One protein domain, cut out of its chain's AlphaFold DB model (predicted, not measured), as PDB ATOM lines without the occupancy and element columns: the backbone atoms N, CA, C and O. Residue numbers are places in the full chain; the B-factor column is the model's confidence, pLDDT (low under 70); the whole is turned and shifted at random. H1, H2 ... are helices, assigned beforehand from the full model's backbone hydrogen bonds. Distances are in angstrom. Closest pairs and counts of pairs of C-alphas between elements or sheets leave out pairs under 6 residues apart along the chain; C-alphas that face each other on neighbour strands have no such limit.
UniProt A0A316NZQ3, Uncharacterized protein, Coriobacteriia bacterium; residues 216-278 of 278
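AT A GLANCE: This is residues 216 to 278 of the 278 residues of an uncharacterized protein of Coriobacteriia bacterium (UniProt A0A316NZQ3). One long helix, H4, makes the long axis, and a small head of short helices and loop gathers round its first turns. H2 and H3 pack on different sides of that end of H4, the 18-residue link between them loops round there, and H1 lies side by side with a later part of H4, running opposite ways. The printed part has 63 residues with four named helices, in the order H1, H2, H3, H4, and no named strand; its class is all helix. The whole is compact, with a radius of gyration of the C-alphas of 11.9 A, and elongated in outline, with spans of 38 by 21 by 17 A.

IN THESE COORDINATES: H1 holds residues 216 to 222 and is 9.7 A long from first to last C-alpha, beginning at C-alpha 216 at (152.880, 103.738, 132.542). After a tight link of 3 residues comes H2, residues 226 to 230, 6.2 A long. Residues 231 to 248 then form a long link with no named element. H3 holds residues 249 to 253, is 6.1 A long, and begins at C-alpha 249 at (167.418, 112.067, 146.934). After a tight link of 4 residues comes H4, residues 258 to 274, 23.9 A long, ending at C-alpha 274 at (146.951, 103.449, 144.528).

HOW THE PARTS SIT: H4 is the hub and touches the three other helices. H1 touches H4, which meets it with residues 266 to 270 alone; their closest C-alphas are those of Ile 218 and Leu 266, 6.6 A apart. The two run opposite ways at a shallow tilt of 22 degrees. H2 touches H4 at residues 258 to 262 of H4 alone, and the closest C-alphas are those of Glu 226 and Gly 259, 5.2 A apart. H3 touches H4 at residues 258 to 264 of H4 alone, and the closest C-alphas are those of Tyr 253 and Ala 261, 6.0 A apart. H1 and H2 are close but not clearly touching, with the C-alphas of Asp 221 and Tyr 229 closest at 6.4 A. H1 and H3 are apart, and H2 and H3 are only just apart, their closest C-alphas being 8.2 A from each other. In H1, H2, H3 and H4 every O i to N i+4 pair is within hydrogen-bond range.

THE WHOLE: The two C-alphas farthest apart are those of Gly 234 and Ala 278, at 39.8 A. The printed part has no cut and ends at residue 278, the chain's last residue. The link from H2 to H3 is long, and its C-alphas lie 8 to 17 A from the mean of the C-alphas. The mean pLDDT of the printed part is 84.9, and the model's confidence is low, under 70, at residues 276 to 278.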
ATOM      1  N   GLU A 216     151.955 103.801 133.672       87.94
ATOM      2  CA  GLU A 216     152.880 103.738 132.542       87.94
ATOM      3  C   GLU A 216     154.158 104.538 132.803       87.94
ATOM      4  O   GLU A 216     155.246 104.086 132.433       87.94
ATOM      5  N   ARG A 217     154.056 105.718 133.435       89.44
ATOM      6  CA  ARG A 217     155.218 106.550 133.778       89.44
ATOM      7  C   ARG A 217     156.044 105.903 134.887       89.44
ATOM      8  O   ARG A 217     157.260 105.804 134.734       89.44
ATOM      9  N   ILE A 218     155.396 105.369 135.924       92.56
ATOM     10  CA  ILE A 218     156.059 104.610 136.996       92.56
ATOM     11  C   ILE A 218     156.763 103.372 136.425       92.56
ATOM     12  O   ILE A 218     157.947 103.170 136.683       92.56
ATOM     13  N   ASN A 219     156.082 102.577 135.594       91.81
ATOM     14  CA  ASN A 219     156.653 101.376 134.976       91.81
ATOM     15  C   ASN A 219     157.836 101.709 134.060       91.81
ATOM     16  O   ASN A 219     158.852 101.016 134.081       91.81
ATOM     17  N   ARG A 220     157.733 102.780 133.266       91.81
ATOM     18  CA  ARG A 220     158.832 103.254 132.414       91.81
ATOM     19  C   ARG A 220     160.029 103.688 133.249       91.81
ATOM     20  O   ARG A 220     161.160 103.350 132.913       91.81
ATOM     21  N   ASP A 221     159.789 104.423 134.327       92.38
ATOM     22  CA  ASP A 221     160.852 104.900 135.201       92.38
ATOM     23  C   ASP A 221     161.486 103.768 136.023       92.38
ATOM     24  O   ASP A 221     162.687 103.804 136.278       92.38
ATOM     25  N   ALA A 222     160.727 102.722 136.360       93.12
ATOM     26  CA  ALA A 222     161.241 101.518 137.012       93.12
ATOM     27  C   ALA A 222     162.254 100.741 136.151       93.12
ATOM     28  O   ALA A 222     163.053  99.975 136.691       93.12
ATOM     29  N   MET A 223     162.242 100.947 134.831       92.56
ATOM     30  CA  MET A 223     163.200 100.346 133.895       92.56
ATOM     31  C   MET A 223     164.491 101.160 133.736       92.56
ATOM     32  O   MET A 223     165.445 100.662 133.137       92.56
ATOM     33  N   LYS A 224     164.542 102.395 134.250       91.69
ATOM     34  CA  LYS A 224     165.731 103.251 134.172       91.69
ATOM     35  C   LYS A 224     166.778 102.820 135.196       91.69
ATOM     36  O   LYS A 224     166.453 102.460 136.328       91.69
ATOM     37  N   GLY A 225     168.054 102.930 134.825       87.44
ATOM     38  CA  GLY A 225     169.145 102.866 135.802       87.44
ATOM     39  C   GLY A 225     169.092 104.065 136.755       87.44
ATOM     40  O   GLY A 225     168.599 105.130 136.386       87.44
ATOM     41  N   GLU A 226     169.623 103.947 137.973       86.06
ATOM     42  CA  GLU A 226     169.505 104.987 139.005       86.06
ATOM     43  C   GLU A 226     170.051 106.357 138.566       86.06
ATOM     44  O   GLU A 226     169.486 107.394 138.912       86.06
ATOM     45  N   TYR A 227     171.117 106.381 137.762       85.62
ATOM     46  CA  TYR A 227     171.691 107.619 137.231       85.62
ATOM     47  C   TYR A 227     170.805 108.275 136.171       85.62
ATOM     48  O   TYR A 227     170.770 109.499 136.086       85.62
ATOM     49  N   GLU A 228     170.089 107.477 135.380       87.38
ATOM     50  CA  GLU A 228     169.153 107.957 134.363       87.38
ATOM     51  C   GLU A 228     167.848 108.430 135.010       87.38
ATOM     52  O   GLU A 228     167.331 109.482 134.650       87.38
ATOM     53  N   TYR A 229     167.356 107.694 136.012       89.56
ATOM     54  CA  TYR A 229     166.168 108.049 136.785       89.56
ATOM     55  C   TYR A 229     166.301 109.434 137.422       89.56
ATOM     56  O   TYR A 229     165.432 110.286 137.264       89.56
ATOM     57  N   TRP A 230     167.411 109.664 138.125       88.62
ATOM     58  CA  TRP A 230     167.658 110.925 138.816       88.62
ATOM     59  C   TRP A 230     168.351 111.979 137.941       88.62
ATOM     60  O   TRP A 230     168.463 113.127 138.351       88.62
ATOM     61  N   GLY A 231     168.881 111.615 136.772       86.25
ATOM     62  CA  GLY A 231     169.731 112.504 135.974       86.25
ATOM     63  C   GLY A 231     171.116 112.771 136.588       86.25
ATOM     64  O   GLY A 231     171.782 113.729 136.205       86.25
ATOM     65  N   CYS A 232     171.596 111.935 137.517       85.19
ATOM     66  CA  CYS A 232     172.906 112.093 138.172       85.19
ATOM     67  C   CYS A 232     174.081 111.526 137.343       85.19
ATOM     68  O   CYS A 232     175.045 111.016 137.919       85.19
ATOM     69  N   THR A 233     174.016 111.527 136.008       78.50
ATOM     70  CA  THR A 233     175.049 110.876 135.178       78.50
ATOM     71  C   THR A 233     176.432 111.470 135.474       78.50
ATOM     72  O   THR A 233     176.647 112.668 135.318       78.50
ATOM     73  N   GLY A 234     177.370 110.631 135.931       75.81
ATOM     74  CA  GLY A 234     178.732 111.048 136.292       75.81
ATOM     75  C   GLY A 234     178.903 111.633 137.703       75.81
ATOM     76  O   GLY A 234     179.967 112.167 137.995       75.81
ATOM     77  N   SER A 235     177.895 111.545 138.580       78.38
ATOM     78  CA  SER A 235     177.969 112.011 139.975       78.38
ATOM     79  C   SER A 235     177.581 110.917 140.971       78.38
ATOM     80  O   SER A 235     176.643 110.154 140.747       78.38
ATOM     81  N   GLU A 236     178.276 110.855 142.108       71.62
ATOM     82  CA  GLU A 236     177.860 110.007 143.230       71.62
ATOM     83  C   GLU A 236     176.559 110.520 143.857       71.62
ATOM     84  O   GLU A 236     176.281 111.717 143.845       71.62
ATOM     85  N   CYS A 237     175.773 109.629 144.464       70.31
ATOM     86  CA  CYS A 237     174.420 109.959 144.915       70.31
ATOM     87  C   CYS A 237     174.348 111.126 145.918       70.31
ATOM     88  O   CYS A 237     173.452 111.964 145.847       70.31
ATOM     89  N   HIS A 238     175.316 111.230 146.833       73.56
ATOM     90  CA  HIS A 238     175.381 112.334 147.798       73.56
ATOM     91  C   HIS A 238     175.704 113.693 147.135       73.56
ATOM     92  O   HIS A 238     175.351 114.756 147.657       73.56
ATOM     93  N   ASN A 239     176.303 113.650 145.945       79.44
ATOM     94  CA  ASN A 239     176.602 114.793 145.087       79.44
ATOM     95  C   ASN A 239     175.665 114.876 143.880       79.44
ATOM     96  O   ASN A 239     175.955 115.617 142.944       79.44
ATOM     97  N   CYS A 240     174.540 114.153 143.895       81.94
ATOM     98  CA  CYS A 240     173.585 114.257 142.809       81.94
ATOM     99  C   CYS A 240     173.038 115.697 142.721       81.94
ATOM    100  O   CYS A 240     172.653 116.257 143.755       81.94
ATOM    101  N   PRO A 241     172.997 116.295 141.516       83.06
ATOM    102  CA  PRO A 241     172.438 117.630 141.307       83.06
ATOM    103  C   PRO A 241     170.903 117.654 141.352       83.06
ATOM    104  O   PRO A 241     170.317 118.729 141.437       83.06
ATOM    105  N   ALA A 242     170.249 116.491 141.290       84.75
ATOM    106  CA  ALA A 242     168.799 116.389 141.316       84.75
ATOM    107  C   ALA A 242     168.219 116.825 142.665       84.75
ATOM    108  O   ALA A 242     168.755 116.494 143.727       84.75
ATOM    109  N   LEU A 243     167.082 117.515 142.602       84.06
ATOM    110  CA  LEU A 243     166.298 117.929 143.757       84.06
ATOM    111  C   LEU A 243     164.872 117.398 143.614       84.06
ATOM    112  O   LEU A 243     164.263 117.515 142.554       84.06
ATOM    113  N   VAL A 244     164.346 116.836 144.699       80.00
ATOM    114  CA  VAL A 244     162.968 116.356 144.827       80.00
ATOM    115  C   VAL A 244     162.341 117.102 145.996       80.00
ATOM    116  O   VAL A 244     162.758 116.916 147.143       80.00
ATOM    117  N   ASP A 245     161.387 117.981 145.696       76.12
ATOM    118  CA  ASP A 245     160.819 118.983 146.613       76.12
ATOM    119  C   ASP A 245     161.915 119.748 147.384       76.12
ATOM    120  O   ASP A 245     161.912 119.847 148.610       76.12
ATOM    121  N   GLY A 246     162.930 120.223 146.656       82.88
ATOM    122  CA  GLY A 246     164.027 121.020 147.215       82.88
ATOM    123  C   GLY A 246     165.095 120.239 147.993       82.88
ATOM    124  O   GLY A 246     166.055 120.847 148.463       82.88
ATOM    125  N   MET A 247     164.989 118.910 148.109       86.81
ATOM    126  CA  MET A 247     165.976 118.067 148.800       86.81
ATOM    127  C   MET A 247     166.688 117.108 147.847       86.81
ATOM    128  O   MET A 247     166.091 116.599 146.900       86.81
ATOM    129  N   LYS A 248     167.957 116.785 148.126       86.88
ATOM    130  CA  LYS A 248     168.651 115.713 147.397       86.88
ATOM    131  C   LYS A 248     167.984 114.357 147.675       86.88
ATOM    132  O   LYS A 248     167.543 114.140 148.809       86.88
ATOM    133  N   PRO A 249     168.001 113.397 146.730       87.44
ATOM    134  CA  PRO A 249     167.418 112.067 146.934       87.44
ATOM    135  C   PRO A 249     167.906 111.382 148.216       87.44
ATOM    136  O   PRO A 249     167.116 110.799 148.958       87.44
ATOM    137  N   SER A 250     169.198 111.510 148.525       84.94
ATOM    138  CA  SER A 250     169.788 110.910 149.720       84.94
ATOM    139  C   SER A 250     169.288 111.518 151.028       84.94
ATOM    140  O   SER A 250     169.089 110.801 152.006       84.94
ATOM    141  N   GLN A 251     169.061 112.833 151.042       87.25
ATOM    142  CA  GLN A 251     168.540 113.560 152.199       87.25
ATOM    143  C   GLN A 251     167.058 113.264 152.399       87.25
ATOM    144  O   GLN A 251     166.646 112.954 153.512       87.25
ATOM    145  N   ARG A 252     166.280 113.297 151.312       88.44
ATOM    146  CA  ARG A 252     164.838 113.049 151.339       88.44
ATOM    147  C   ARG A 252     164.503 111.661 151.874       88.44
ATOM    148  O   ARG A 252     163.623 111.519 152.713       88.44
ATOM    149  N   TYR A 253     165.202 110.643 151.382       88.00
ATOM    150  CA  TYR A 253     164.930 109.252 151.741       88.00
ATOM    151  C   TYR A 253     165.798 108.732 152.893       88.00
ATOM    152  O   TYR A 253     165.596 107.606 153.337       88.00
ATOM    153  N   GLY A 254     166.757 109.526 153.381       87.50
ATOM    154  CA  GLY A 254     167.665 109.136 154.460       87.50
ATOM    155  C   GLY A 254     168.627 108.000 154.084       87.50
ATOM    156  O   GLY A 254     169.011 107.215 154.950       87.50
ATOM    157  N   ILE A 255     169.000 107.871 152.804       87.06
ATOM    158  CA  ILE A 255     169.835 106.769 152.292       87.06
ATOM    159  C   ILE A 255     170.984 107.298 151.431       87.06
ATOM    160  O   ILE A 255     170.805 108.173 150.597       87.06
ATOM    161  N   LEU A 256     172.181 106.724 151.580       80.00
ATOM    162  CA  LEU A 256     173.386 107.150 150.849       80.00
ATOM    163  C   LEU A 256     173.431 106.702 149.375       80.00
ATOM    164  O   LEU A 256     174.197 107.257 148.591       80.00
ATOM    165  N   TRP A 257     172.627 105.706 148.994       82.31
ATOM    166  CA  TRP A 257     172.680 105.032 147.693       82.31
ATOM    167  C   TRP A 257     171.459 105.347 146.823       82.31
ATOM    168  O   TRP A 257     170.320 105.103 147.227       82.31
ATOM    169  N   CYS A 258     171.701 105.812 145.594       85.00
ATOM    170  CA  CYS A 258     170.639 106.276 144.695       85.00
ATOM    171  C   CYS A 258     169.719 105.152 144.224       85.00
ATOM    172  O   CYS A 258     168.527 105.394 144.102       85.00
ATOM    173  N   GLY A 259     170.211 103.917 144.072       86.50
ATOM    174  CA  GLY A 259     169.348 102.777 143.741       86.50
ATOM    175  C   GLY A 259     168.293 102.480 144.817       86.50
ATOM    176  O   GLY A 259     167.142 102.180 144.502       86.50
ATOM    177  N   CYS A 260     168.645 102.622 146.100       88.38
ATOM    178  CA  CYS A 260     167.677 102.494 147.193       88.38
ATOM    179  C   CYS A 260     166.697 103.674 147.214       88.38
ATOM    180  O   CYS A 260     165.499 103.459 147.392       88.38
ATOM    181  N   ALA A 261     167.191 104.896 146.989       89.31
ATOM    182  CA  ALA A 261     166.346 106.084 146.881       89.31
ATOM    183  C   ALA A 261     165.343 105.966 145.719       89.31
ATOM    184  O   ALA A 261     164.171 106.270 145.909       89.31
ATOM    185  N   THR A 262     165.763 105.459 144.552       91.25
ATOM    186  CA  THR A 262     164.890 105.224 143.388       91.25
ATOM    187  C   THR A 262     163.747 104.280 143.741       91.25
ATOM    188  O   THR A 262     162.592 104.591 143.478       91.25
ATOM    189  N   ARG A 263     164.038 103.144 144.389       92.69
ATOM    190  CA  ARG A 263     162.992 102.190 144.794       92.69
ATOM    191  C   ARG A 263     161.999 102.804 145.778       92.69
ATOM    192  O   ARG A 263     160.805 102.562 145.651       92.69
ATOM    193  N   LEU A 264     162.475 103.583 146.750       92.12
ATOM    194  CA  LEU A 264     161.593 104.255 147.707       92.12
ATOM    195  C   LEU A 264     160.730 105.332 147.049       92.12
ATOM    196  O   LEU A 264     159.552 105.432 147.381       92.12
ATOM    197  N   ASP A 265     161.284 106.092 146.105       91.75
ATOM    198  CA  ASP A 265     160.524 107.087 145.354       91.75
ATOM    199  C   ASP A 265     159.471 106.436 144.451       91.75
ATOM    200  O   ASP A 265     158.317 106.845 144.485       91.75
ATOM    201  N   LEU A 266     159.812 105.366 143.728       93.69
ATOM    202  CA  LEU A 266     158.846 104.593 142.935       93.69
ATOM    203  C   LEU A 266     157.733 103.997 143.807       93.69
ATOM    204  O   LEU A 266     156.565 104.081 143.446       93.69
ATOM    205  N   LEU A 267     158.062 103.448 144.982       92.75
ATOM    206  CA  LEU A 267     157.058 102.942 145.926       92.75
ATOM    207  C   LEU A 267     156.172 104.054 146.492       92.75
ATOM    208  O   LEU A 267     154.994 103.814 146.741       92.75
ATOM    209  N   ARG A 268     156.722 105.248 146.733       91.31
ATOM    210  CA  ARG A 268     155.942 106.423 147.138       91.31
ATOM    211  C   ARG A 268     154.957 106.800 146.032       91.31
ATOM    212  O   ARG A 268     153.769 106.890 146.308       91.31
ATOM    213  N   ARG A 269     155.452 106.958 144.801       90.88
ATOM    214  CA  ARG A 269     154.654 107.280 143.607       90.88
ATOM    215  C   ARG A 269     153.537 106.260 143.385       90.88
ATOM    216  O   ARG A 269     152.400 106.651 143.164       90.88
ATOM    217  N   GLN A 270     153.837 104.969 143.543       92.56
ATOM    218  CA  GLN A 270     152.834 103.908 143.442       92.56
ATOM    219  C   GLN A 270     151.768 104.020 144.534       92.56
ATOM    220  O   GLN A 270     150.593 103.936 144.228       92.56
ATOM    221  N   ARG A 271     152.141 104.262 145.799       88.75
ATOM    222  CA  ARG A 271     151.152 104.425 146.883       88.75
ATOM    223  C   ARG A 271     150.274 105.659 146.710       88.75
ATOM    224  O   ARG A 271     149.120 105.631 147.113       88.75
ATOM    225  N   GLU A 272     150.833 106.742 146.178       85.88
ATOM    226  CA  GLU A 272     150.072 107.949 145.847       85.88
ATOM    227  C   GLU A 272     149.059 107.665 144.734       85.88
ATOM    228  O   GLU A 272     147.921 108.111 144.840       85.88
ATOM    229  N   LEU A 273     149.448 106.882 143.722       85.25
ATOM    230  CA  LEU A 273     148.549 106.433 142.661       85.25
ATOM    231  C   LEU A 273     147.469 105.478 143.201       85.25
ATOM    232  O   LEU A 273     146.283 105.746 143.046       85.25
ATOM    233  N   ASP A 274     147.864 104.436 143.936       85.25
ATOM    234  CA  ASP A 274     146.951 103.449 144.528       85.25
ATOM    235  C   ASP A 274     145.953 104.097 145.505       85.25
ATOM    236  O   ASP A 274     144.811 103.668 145.602       85.25
ATOM    237  N   GLY A 275     146.382 105.120 146.255       78.44
ATOM    238  CA  GLY A 275     145.525 105.856 147.189       78.44
ATOM    239  C   GLY A 275     144.525 106.796 146.512       78.44
ATOM    240  O   GLY A 275     143.597 107.254 147.173       78.44
ATOM    241  N   ARG A 276     144.715 107.091 145.225       66.44
ATOM    242  CA  ARG A 276     143.809 107.894 144.399       66.44
ATOM    243  C   ARG A 276     142.733 107.034 143.735       66.44
ATOM    244  O   ARG A 276     141.605 107.489 143.583       66.44
ATOM    245  N   ASP A 277     143.082 105.790 143.408       58.31
ATOM    246  CA  ASP A 277     142.186 104.789 142.816       58.31
ATOM    247  C   ASP A 277     141.369 103.988 143.861       58.31
ATOM    248  O   ASP A 277     140.600 103.096 143.489       58.31
ATOM    249  N   ALA A 278     141.554 104.266 145.159       54.12
ATOM    250  CA  ALA A 278     140.928 103.567 146.292       54.12
ATOM    251  C   ALA A 278     139.607 104.201 146.755       54.12
ATOM    252  O   ALA A 278     138.676 103.421 147.074       54.12
TER     253      ALA A 278